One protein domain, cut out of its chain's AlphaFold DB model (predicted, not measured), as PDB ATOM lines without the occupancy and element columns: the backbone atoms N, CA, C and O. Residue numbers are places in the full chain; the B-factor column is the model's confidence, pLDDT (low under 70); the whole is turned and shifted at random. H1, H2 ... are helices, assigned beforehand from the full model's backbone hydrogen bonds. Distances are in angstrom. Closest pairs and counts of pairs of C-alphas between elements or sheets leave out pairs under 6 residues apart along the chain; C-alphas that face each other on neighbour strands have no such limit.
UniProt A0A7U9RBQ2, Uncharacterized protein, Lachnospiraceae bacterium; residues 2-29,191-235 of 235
ATOM      1  N   ASP A   2     -42.695 -35.698  13.673       78.69
ATOM      2  CA  ASP A   2     -41.846 -35.519  14.860       78.69
ATOM      3  C   ASP A   2     -42.576 -35.840  16.183       78.69
ATOM      4  O   ASP A   2     -41.946 -36.241  17.151       78.69
ATOM      5  N   GLU A   3     -43.911 -35.776  16.197       83.38
ATOM      6  CA  GLU A   3     -44.750 -36.249  17.313       83.38
ATOM      7  C   GLU A   3     -44.713 -37.777  17.512       83.38
ATOM      8  O   GLU A   3     -44.902 -38.262  18.623       83.38
ATOM      9  N   PHE A   4     -44.461 -38.546  16.447       89.12
ATOM     10  CA  PHE A   4     -44.477 -40.015  16.472       89.12
ATOM     11  C   PHE A   4     -43.081 -40.626  16.386       89.12
ATOM     12  O   PHE A   4     -42.940 -41.831  16.575       89.12
ATOM     13  N   ILE A   5     -42.055 -39.836  16.054       89.75
ATOM     14  CA  ILE A   5     -40.696 -40.316  15.796       89.75
ATOM     15  C   ILE A   5     -39.693 -39.418  16.509       89.75
ATOM     16  O   ILE A   5     -39.544 -38.242  16.192       89.75
ATOM     17  N   ASN A   6     -38.924 -40.018  17.412       89.56
ATOM     18  CA  ASN A   6     -37.713 -39.415  17.935       89.56
ATOM     19  C   ASN A   6     -36.537 -39.824  17.037       89.56
ATOM     20  O   ASN A   6     -36.027 -40.945  17.127       89.56
ATOM     21  N   TRP A   7     -36.121 -38.903  16.166       85.69
ATOM     22  CA  TRP A   7     -35.066 -39.133  15.175       85.69
ATOM     23  C   TRP A   7     -33.678 -39.352  15.790       85.69
ATOM     24  O   TRP A   7     -32.885 -40.092  15.220       85.69
ATOM     25  N   GLU A   8     -33.389 -38.768  16.957       84.19
ATOM     26  CA  GLU A   8     -32.097 -38.932  17.644       84.19
ATOM     27  C   GLU A   8     -31.930 -40.338  18.228       84.19
ATOM     28  O   GLU A   8     -30.857 -40.932  18.175       84.19
ATOM     29  N   THR A   9     -33.008 -40.882  18.792       87.75
ATOM     30  CA  THR A   9     -33.007 -42.206  19.430       87.75
ATOM     31  C   THR A   9     -33.505 -43.317  18.511       87.75
ATOM     32  O   THR A   9     -33.500 -44.479  18.918       87.75
ATOM     33  N   VAL A  10     -33.935 -42.978  17.288       87.62
ATOM     34  CA  VAL A  10     -34.467 -43.919  16.290       87.62
ATOM     35  C   VAL A  10     -35.646 -44.724  16.869       87.62
ATOM     36  O   VAL A  10     -35.776 -45.941  16.702       87.62
ATOM     37  N   LYS A  11     -36.509 -44.043  17.632       90.31
ATOM     38  CA  LYS A  11     -37.711 -44.621  18.252       90.31
ATOM     39  C   LYS A  11     -38.960 -44.037  17.620       90.31
ATOM     40  O   LYS A  11     -38.999 -42.844  17.335       90.31
ATOM     41  N   CYS A  12     -39.985 -44.864  17.463       93.88
ATOM     42  CA  CYS A  12     -41.292 -44.437  16.992       93.88
ATOM     43  C   CYS A  12     -42.421 -44.981  17.867       93.88
ATOM     44  O   CYS A  12     -42.262 -46.031  18.485       93.88
ATOM     45  N   GLU A  13     -43.560 -44.293  17.881       94.50
ATOM     46  CA  GLU A  13     -44.759 -44.702  18.609       94.50
ATOM     47  C   GLU A  13     -46.013 -44.490  17.753       94.50
ATOM     48  O   GLU A  13     -46.568 -43.399  17.692       94.50
ATOM     49  N   PHE A  14     -46.458 -45.556  17.088       96.25
ATOM     50  CA  PHE A  14     -47.681 -45.580  16.275       96.25
ATOM     51  C   PHE A  14     -48.794 -46.447  16.883       96.25
ATOM     52  O   PHE A  14     -49.836 -46.633  16.271       96.25
ATOM     53  N   THR A  15     -48.600 -46.999  18.082       96.88
ATOM     54  CA  THR A  15     -49.601 -47.817  18.793       96.88
ATOM     55  C   THR A  15     -50.326 -47.059  19.904       96.88
ATOM     56  O   THR A  15     -51.271 -47.592  20.488       96.88
ATOM     57  N   GLY A  16     -49.916 -45.819  20.180       94.56
ATOM     58  CA  GLY A  16     -50.575 -44.923  21.125       94.56
ATOM     59  C   GLY A  16     -51.958 -44.456  20.662       94.56
ATOM     60  O   GLY A  16     -52.264 -44.431  19.467       94.56
ATOM     61  N   ASP A  17     -52.786 -44.053  21.626       93.56
ATOM     62  CA  ASP A  17     -54.179 -43.659  21.379       93.56
ATOM     63  C   ASP A  17     -54.298 -42.474  20.422       93.56
ATOM     64  O   ASP A  17     -55.141 -42.513  19.532       93.56
ATOM     65  N   TYR A  18     -53.393 -41.498  20.515       90.19
ATOM     66  CA  TYR A  18     -53.388 -40.328  19.637       90.19
ATOM     67  C   TYR A  18     -53.293 -40.693  18.144       90.19
ATOM     68  O   TYR A  18     -54.066 -40.196  17.327       90.19
ATOM     69  N   PHE A  19     -52.406 -41.626  17.773       93.44
ATOM     70  CA  PHE A  19     -52.306 -42.077  16.380       93.44
ATOM     71  C   PHE A  19     -53.569 -42.820  15.929       93.44
ATOM     72  O   PHE A  19     -54.037 -42.663  14.801       93.44
ATOM     73  N   LYS A  20     -54.158 -43.617  16.824       95.31
ATOM     74  CA  LYS A  20     -55.409 -44.322  16.539       95.31
ATOM     75  C   LYS A  20     -56.583 -43.351  16.393       95.31
ATOM     76  O   LYS A  20     -57.432 -43.563  15.533       95.31
ATOM     77  N   ASP A  21     -56.638 -42.288  17.189       91.94
ATOM     78  CA  ASP A  21     -57.631 -41.221  17.036       91.94
ATOM     79  C   ASP A  21     -57.493 -40.523  15.686       91.94
ATOM     80  O   ASP A  21     -58.499 -40.305  15.015       91.94
ATOM     81  N   LEU A  22     -56.264 -40.279  15.226       90.31
ATOM     82  CA  LEU A  22     -56.021 -39.723  13.896       90.31
ATOM     83  C   LEU A  22     -56.556 -40.637  12.780       90.31
ATOM     84  O   LEU A  22     -57.212 -40.156  11.859       90.31
ATOM     85  N   LEU A  23     -56.321 -41.952  12.863       93.00
ATOM     86  CA  LEU A  23     -56.866 -42.906  11.888       93.00
ATOM     87  C   LEU A  23     -58.397 -42.996  11.955       93.00
ATOM     88  O   LEU A  23     -59.042 -43.077  10.910       93.00
ATOM     89  N   ARG A  24     -58.989 -42.970  13.159       93.31
ATOM     90  CA  ARG A  24     -60.451 -42.911  13.340       93.31
ATOM     91  C   ARG A  24     -61.029 -41.677  12.662       93.31
ATOM     92  O   ARG A  24     -61.940 -41.816  11.857       93.31
ATOM     93  N   PHE A  25     -60.453 -40.512  12.941       88.75
ATOM     94  CA  PHE A  25     -60.861 -39.248  12.344       88.75
ATOM     95  C   PHE A  25     -60.742 -39.288  10.819       88.75
ATOM     96  O   PHE A  25     -61.710 -39.016  10.122       88.75
ATOM     97  N   ALA A  26     -59.598 -39.721  10.279       89.06
ATOM     98  CA  ALA A  26     -59.397 -39.830   8.833       89.06
ATOM     99  C   ALA A  26     -60.430 -40.747   8.155       89.06
ATOM    100  O   ALA A  26     -60.877 -40.457   7.050       89.06
ATOM    101  N   LYS A  27     -60.850 -41.825   8.830       90.31
ATOM    102  CA  LYS A  27     -61.870 -42.750   8.324       90.31
ATOM    103  C   LYS A  27     -63.256 -42.112   8.182       90.31
ATOM    104  O   LYS A  27     -64.026 -42.551   7.331       90.31
ATOM    105  N   GLU A  28     -63.586 -41.102   8.990       87.25
ATOM    106  CA  GLU A  28     -64.872 -40.391   8.901       87.25
ATOM    107  C   GLU A  28     -65.001 -39.586   7.600       87.25
ATOM    108  O   GLU A  28     -66.112 -39.331   7.135       87.25
ATOM    109  N   TYR A  29     -63.873 -39.247   6.972       78.75
ATOM    110  CA  TYR A  29     -63.825 -38.503   5.720       78.75
ATOM    111  C   TYR A  29     -63.476 -39.435   4.559       78.75
ATOM    112  O   TYR A  29     -62.314 -39.681   4.238       78.75
ATOM    113  N   THR A 191     -41.794 -39.435   2.837       84.81
ATOM    114  CA  THR A 191     -42.608 -40.118   1.821       84.81
ATOM    115  C   THR A 191     -42.713 -41.610   2.069       84.81
ATOM    116  O   THR A 191     -43.788 -42.168   1.888       84.81
ATOM    117  N   ASP A 192     -41.631 -42.240   2.515       90.88
ATOM    118  CA  ASP A 192     -41.575 -43.689   2.704       90.88
ATOM    119  C   ASP A 192     -42.455 -44.101   3.882       90.88
ATOM    120  O   ASP A 192     -43.285 -45.001   3.779       90.88
ATOM    121  N   ILE A 193     -42.337 -43.380   4.997       92.69
ATOM    122  CA  ILE A 193     -43.143 -43.635   6.190       92.69
ATOM    123  C   ILE A 193     -44.617 -43.282   5.934       92.69
ATOM    124  O   ILE A 193     -45.495 -44.032   6.354       92.69
ATOM    125  N   LEU A 194     -44.917 -42.189   5.217       91.50
ATOM    126  CA  LEU A 194     -46.293 -41.907   4.785       91.50
ATOM    127  C   LEU A 194     -46.838 -43.001   3.861       91.50
ATOM    128  O   LEU A 194     -48.006 -43.356   3.982       91.50
ATOM    129  N   GLY A 195     -46.007 -43.550   2.974       93.50
ATOM    130  CA  GLY A 195     -46.353 -44.699   2.142       93.50
ATOM    131  C   GLY A 195     -46.771 -45.897   2.991       93.50
ATOM    132  O   GLY A 195     -47.873 -46.406   2.817       93.50
ATOM    133  N   ILE A 196     -45.954 -46.265   3.986       95.56
ATOM    134  CA  ILE A 196     -46.270 -47.334   4.947       95.56
ATOM    135  C   ILE A 196     -47.605 -47.069   5.659       95.56
ATOM    136  O   ILE A 196     -48.439 -47.967   5.751       95.56
ATOM    137  N   ILE A 197     -47.816 -45.847   6.162       95.25
ATOM    138  CA  ILE A 197     -49.053 -45.478   6.865       95.25
ATOM    139  C   ILE A 197     -50.260 -45.638   5.939       95.25
ATOM    140  O   ILE A 197     -51.225 -46.294   6.316       95.25
ATOM    141  N   ASN A 198     -50.202 -45.070   4.734       93.25
ATOM    142  CA  ASN A 198     -51.316 -45.086   3.786       93.25
ATOM    143  C   ASN A 198     -51.652 -46.505   3.308       93.25
ATOM    144  O   ASN A 198     -52.827 -46.852   3.210       93.25
ATOM    145  N   GLU A 199     -50.635 -47.328   3.038       95.12
ATOM    146  CA  GLU A 199     -50.812 -48.724   2.622       95.12
ATOM    147  C   GLU A 199     -51.577 -49.547   3.664       95.12
ATOM    148  O   GLU A 199     -52.486 -50.299   3.316       95.12
ATOM    149  N   GLU A 200     -51.230 -49.404   4.943       96.25
ATOM    150  CA  GLU A 200     -51.859 -50.184   6.012       96.25
ATOM    151  C   GLU A 200     -53.190 -49.577   6.476       96.25
ATOM    152  O   GLU A 200     -54.121 -50.307   6.830       96.25
ATOM    153  N   ALA A 201     -53.314 -48.246   6.449       95.06
ATOM    154  CA  ALA A 201     -54.538 -47.545   6.827       95.06
ATOM    155  C   ALA A 201     -55.717 -47.886   5.903       95.06
ATOM    156  O   ALA A 201     -56.852 -47.958   6.372       95.06
ATOM    157  N   ASP A 202     -55.464 -48.182   4.624       93.62
ATOM    158  CA  ASP A 202     -56.498 -48.573   3.657       93.62
ATOM    159  C   ASP A 202     -57.322 -49.787   4.128       93.62
ATOM    160  O   ASP A 202     -58.553 -49.793   4.025       93.62
ATOM    161  N   ALA A 203     -56.675 -50.787   4.740       94.00
ATOM    162  CA  ALA A 203     -57.367 -51.953   5.292       94.00
ATOM    163  C   ALA A 203     -58.274 -51.585   6.482       94.00
ATOM    164  O   ALA A 203     -59.357 -52.156   6.634       94.00
ATOM    165  N   TYR A 204     -57.869 -50.620   7.313       95.56
ATOM    166  CA  TYR A 204     -58.714 -50.100   8.392       95.56
ATOM    167  C   TYR A 204     -59.902 -49.295   7.846       95.56
ATOM    168  O   TYR A 204     -61.038 -49.463   8.305       95.56
ATOM    169  N   PHE A 205     -59.661 -48.448   6.843       94.12
ATOM    170  CA  PHE A 205     -60.691 -47.626   6.208       94.12
ATOM    171  C   PHE A 205     -61.762 -48.471   5.513       94.12
ATOM    172  O   PHE A 205     -62.931 -48.102   5.534       94.12
ATOM    173  N   LYS A 206     -61.392 -49.647   4.991       93.69
ATOM    174  CA  LYS A 206     -62.301 -50.623   4.362       93.69
ATOM    175  C   LYS A 206     -62.913 -51.647   5.327       93.69
ATOM    176  O   LYS A 206     -63.452 -52.651   4.866       93.69
ATOM    177  N   ASP A 207     -62.786 -51.442   6.641       94.94
ATOM    178  CA  ASP A 207     -63.282 -52.361   7.684       94.94
ATOM    179  C   ASP A 207     -62.700 -53.788   7.614       94.94
ATOM    180  O   ASP A 207     -63.274 -54.738   8.142       94.94
ATOM    181  N   GLN A 208     -61.543 -53.964   6.973       97.06
ATOM    182  CA  GLN A 208     -60.925 -55.280   6.779       97.06
ATOM    183  C   GLN A 208     -60.089 -55.715   7.983       97.06
ATOM    184  O   GLN A 208     -59.925 -56.913   8.213       97.06
ATOM    185  N   LYS A 209     -59.550 -54.754   8.742       97.25
ATOM    186  CA  LYS A 209     -58.723 -54.997   9.927       97.25
ATOM    187  C   LYS A 209     -59.089 -54.052  11.072       97.25
ATOM    188  O   LYS A 209     -59.423 -52.892  10.815       97.25
ATOM    189  N   PRO A 210     -59.006 -54.505  12.337       97.50
ATOM    190  CA  PRO A 210     -59.200 -53.633  13.486       97.50
ATOM    191  C   PRO A 210     -58.037 -52.643  13.625       97.50
ATOM    192  O   PRO A 210     -56.902 -52.921  13.236       97.50
ATOM    193  N   ILE A 211     -58.315 -51.490  14.234       97.31
ATOM    194  CA  ILE A 211     -57.351 -50.390  14.338       97.31
ATOM    195  C   ILE A 211     -56.073 -50.760  15.097       97.31
ATOM    196  O   ILE A 211     -54.993 -50.327  14.710       97.31
ATOM    197  N   ASP A 212     -56.178 -51.585  16.144       97.94
ATOM    198  CA  ASP A 212     -55.018 -52.011  16.934       97.94
ATOM    199  C   ASP A 212     -54.052 -52.869  16.113       97.94
ATOM    200  O   ASP A 212     -52.835 -52.740  16.253       97.94
ATOM    201  N   GLU A 213     -54.582 -53.708  15.218       98.00
ATOM    202  CA  GLU A 213     -53.761 -54.512  14.313       98.00
ATOM    203  C   GLU A 213     -53.054 -53.616  13.292       98.00
ATOM    204  O   GLU A 213     -51.841 -53.720  13.125       98.00
ATOM    205  N   VAL A 214     -53.785 -52.694  12.657       98.00
ATOM    206  CA  VAL A 214     -53.217 -51.763  11.667       98.00
ATOM    207  C   VAL A 214     -52.144 -50.868  12.287       98.00
ATOM    208  O   VAL A 214     -51.042 -50.770  11.750       98.00
ATOM    209  N   ALA A 215     -52.412 -50.287  13.457       97.88
ATOM    210  CA  ALA A 215     -51.442 -49.498  14.211       97.88
ATOM    211  C   ALA A 215     -50.174 -50.306  14.554       97.88
ATOM    212  O   ALA A 215     -49.056 -49.808  14.412       97.88
ATOM    213  N   GLY A 216     -50.333 -51.575  14.952       98.12
ATOM    214  CA  GLY A 216     -49.216 -52.480  15.231       98.12
ATOM    215  C   GLY A 216     -48.364 -52.804  13.999       98.12
ATOM    216  O   GLY A 216     -47.132 -52.833  14.089       98.12
ATOM    217  N   ILE A 217     -48.997 -53.004  12.838       97.81
ATOM    218  CA  ILE A 217     -48.285 -53.242  11.574       97.81
ATOM    219  C   ILE A 217     -47.517 -51.986  11.153       97.81
ATOM    220  O   ILE A 217     -46.325 -52.084  10.855       97.81
ATOM    221  N   ILE A 218     -48.154 -50.809  11.200       97.94
ATOM    222  CA  ILE A 218     -47.507 -49.522  10.902       97.94
ATOM    223  C   ILE A 218     -46.294 -49.323  11.810       97.94
ATOM    224  O   ILE A 218     -45.194 -49.114  11.303       97.94
ATOM    225  N   HIS A 219     -46.455 -49.464  13.131       97.44
ATOM    226  CA  HIS A 219     -45.343 -49.343  14.077       97.44
ATOM    227  C   HIS A 219     -44.178 -50.256  13.684       97.44
ATOM    228  O   HIS A 219     -43.039 -49.804  13.591       97.44
ATOM    229  N   SER A 220     -44.461 -51.533  13.419       97.44
ATOM    230  CA  SER A 220     -43.433 -52.529  13.099       97.44
ATOM    231  C   SER A 220     -42.691 -52.197  11.802       97.44
ATOM    232  O   SER A 220     -41.461 -52.254  11.762       97.44
ATOM    233  N   ARG A 221     -43.421 -51.812  10.747       97.38
ATOM    234  CA  ARG A 221     -42.845 -51.456   9.441       97.38
ATOM    235  C   ARG A 221     -42.021 -50.169   9.513       97.38
ATOM    236  O   ARG A 221     -40.923 -50.122   8.964       97.38
ATOM    237  N   VAL A 222     -42.509 -49.148  10.217       95.75
ATOM    238  CA  VAL A 222     -41.779 -47.883  10.387       95.75
ATOM    239  C   VAL A 222     -40.539 -48.077  11.253       95.75
ATOM    240  O   VAL A 222     -39.479 -47.553  10.916       95.75
ATOM    241  N   LYS A 223     -40.627 -48.869  12.327       95.00
ATOM    242  CA  LYS A 223     -39.470 -49.184  13.169       95.00
ATOM    243  C   LYS A 223     -38.361 -49.866  12.366       95.00
ATOM    244  O   LYS A 223     -37.212 -49.444  12.459       95.00
ATOM    245  N   LEU A 224     -38.717 -50.855  11.543       94.75
ATOM    246  CA  LEU A 224     -37.769 -51.527  10.654       94.75
ATOM    247  C   LEU A 224     -37.095 -50.542   9.688       94.75
ATOM    248  O   LEU A 224     -35.871 -50.526   9.599       94.75
ATOM    249  N   TYR A 225     -37.875 -49.677   9.032       93.44
ATOM    250  CA  TYR A 225     -37.335 -48.638   8.147       93.44
ATOM    251  C   TYR A 225     -36.331 -47.728   8.874       93.44
ATOM    252  O   TYR A 225     -35.238 -47.477   8.370       93.44
ATOM    253  N   LEU A 226     -36.673 -47.250  10.075       91.75
ATOM    254  CA  LEU A 226     -35.794 -46.383  10.863       91.75
ATOM    255  C   LEU A 226     -34.479 -47.085  11.248       91.75
ATOM    256  O   LEU A 226     -33.413 -46.469  11.174       91.75
ATOM    257  N   ASP A 227     -34.541 -48.367  11.613       90.31
ATOM    258  CA  ASP A 227     -33.362 -49.169  11.959       90.31
ATOM    259  C   ASP A 227     -32.422 -49.367  10.758       90.31
ATOM    260  O   ASP A 227     -31.200 -49.312  10.911       90.31
ATOM    261  N   GLU A 228     -32.971 -49.537   9.554       88.06
ATOM    262  CA  GLU A 228     -32.193 -49.633   8.314       88.06
ATOM    263  C   GLU A 228     -31.506 -48.305   7.961       88.06
ATOM    264  O   GLU A 228     -30.318 -48.294   7.629       88.06
ATOM    265  N   GLN A 229     -32.203 -47.170   8.098       83.38
ATOM    266  CA  GLN A 229     -31.618 -45.849   7.828       83.38
ATOM    267  C   GLN A 229     -30.465 -45.517   8.786       83.38
ATOM    268  O   GLN A 229     -29.429 -44.999   8.364       83.38
ATOM    269  N   ALA A 230     -30.597 -45.870  10.067       77.94
ATOM    270  CA  ALA A 230     -29.539 -45.658  11.053       77.94
ATOM    271  C   ALA A 230     -28.257 -46.453  10.730       77.94
ATOM    272  O   ALA A 230     -27.150 -45.978  10.982       77.94
ATOM    273  N   GLN A 231     -28.383 -47.644  10.135       67.50
ATOM    274  CA  GLN A 231     -27.226 -48.440   9.708       67.50
ATOM    275  C   GLN A 231     -26.511 -47.860   8.484       67.50
ATOM    276  O   GLN A 231     -25.306 -48.060   8.338       67.50
ATOM    277  N   ILE A 232     -27.238 -47.159   7.611       60.84
ATOM    278  CA  ILE A 232     -26.675 -46.519   6.419       60.84
ATOM    279  C   ILE A 232     -25.885 -45.261   6.804       60.84
ATOM    280  O   ILE A 232     -24.817 -45.041   6.250       60.84
ATOM    281  N   ILE A 233     -26.367 -44.473   7.771       54.72
ATOM    282  CA  ILE A 233     -25.719 -43.222   8.212       54.72
ATOM    283  C   ILE A 233     -24.440 -43.483   9.034       54.72
ATOM    284  O   ILE A 233     -23.523 -42.671   9.025       54.72
ATOM    285  N   CYS A 234     -24.351 -44.622   9.728       50.16
ATOM    286  CA  CYS A 234     -23.164 -45.019  10.496       50.16
ATOM    287  C   CYS A 234     -22.063 -45.706   9.655       50.16
ATOM    288  O   CYS A 234     -21.121 -46.257  10.234       50.16
ATOM    289  N   ARG A 235     -22.184 -45.729   8.322       38.97
ATOM    290  CA  ARG A 235     -21.167 -46.232   7.384       38.97
ATOM    291  C   ARG A 235     -20.571 -45.099   6.565       38.97
ATOM    292  O   ARG A 235     -19.353 -45.196   6.303       38.97
TER     293      ARG A 235
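Overview. This is residues 2 to 29 and 191 to 235 of the 235 residues of an uncharacterized protein of Lachnospiraceae bacterium (UniProt A0A7U9RBQ2). A helical hairpin, H2 and H3 side by side and running opposite ways, has a shorter helix, H1, set steeply over its turn end. H3 is the longest helix and runs on past the first printed residue of H2, along the long axis of the whole. Before H1, residues 2 to 16 form a stretch with no named element that folds back on itself in a small loop. The printed part has 73 residues with three named helices, in the order H1, H2, H3, and no named strand; the class is all helix. The whole is compact, with a radius of gyration of the C-alphas of 12.9 A, and its outline is a rod spanning 43 by 19 by 19 A.

Arrangement. In the first stretch, residues 5 to 6 pair with residues 11 to 12, antiparallel, a pairing too short to be named. H1, residues 17 to 28, and H2, residues 191 to 205, only just touch, with 3 pairs of C-alphas within 8 A; the closest C-alphas are those of Lys 27 and Phe 205, 5.4 A apart. H1 touches H2 with residues 23 to 27 alone, and H2 touches H1 with residues 201 to 205 alone; their lines stand at a steep tilt of 65 degrees, and they run the same way. H1 touches H3, residues 211 to 233, with residues 19 to 23 alone, and H3 touches H1 with residues 211 to 215 alone. Their closest C-alphas, those of Lys 20 and Ile 211, are 6.7 A apart, and the tilt is steep at 64 degrees, opposite ways. H2 and H3 form a helical hairpin: they touch with 13 pairs of C-alphas within 8 A, at a shallow tilt of 13 degrees, opposite ways. Their closest C-alphas are those of Ile 197 and Ile 218, 5.9 A apart. With one of three touching pairs at a shallow tilt, the helix packing is mostly crossed, but only just. In H1 and H3 every O i to N i+4 pair is within hydrogen-bond range; in H2 it is 9 of 11.

Along the chain. H1 begins at C-alpha 17, at (-54.179, -43.659, 21.379), and covers 16.8 A from first to last C-alpha. H2 begins at C-alpha 191, at (-42.608, -40.118, 1.821), and covers 20.1 A. H3 covers 33.0 A and ends at C-alpha 233, at (-25.719, -43.222, 8.212).

Size, cuts and confidence. The two C-alphas farthest apart are those of Glu 28 and Arg 235, at 44.1 A. Residues 30 to 190 are not printed, and C-alphas 29 and 191 are 21.6 A apart across this cut, which lies in the link from H1 to H2. The link from H2 to H3 is tight, with 5 residues. The mean pLDDT of the printed part is 89.8, and residues 231 to 235 are under 70.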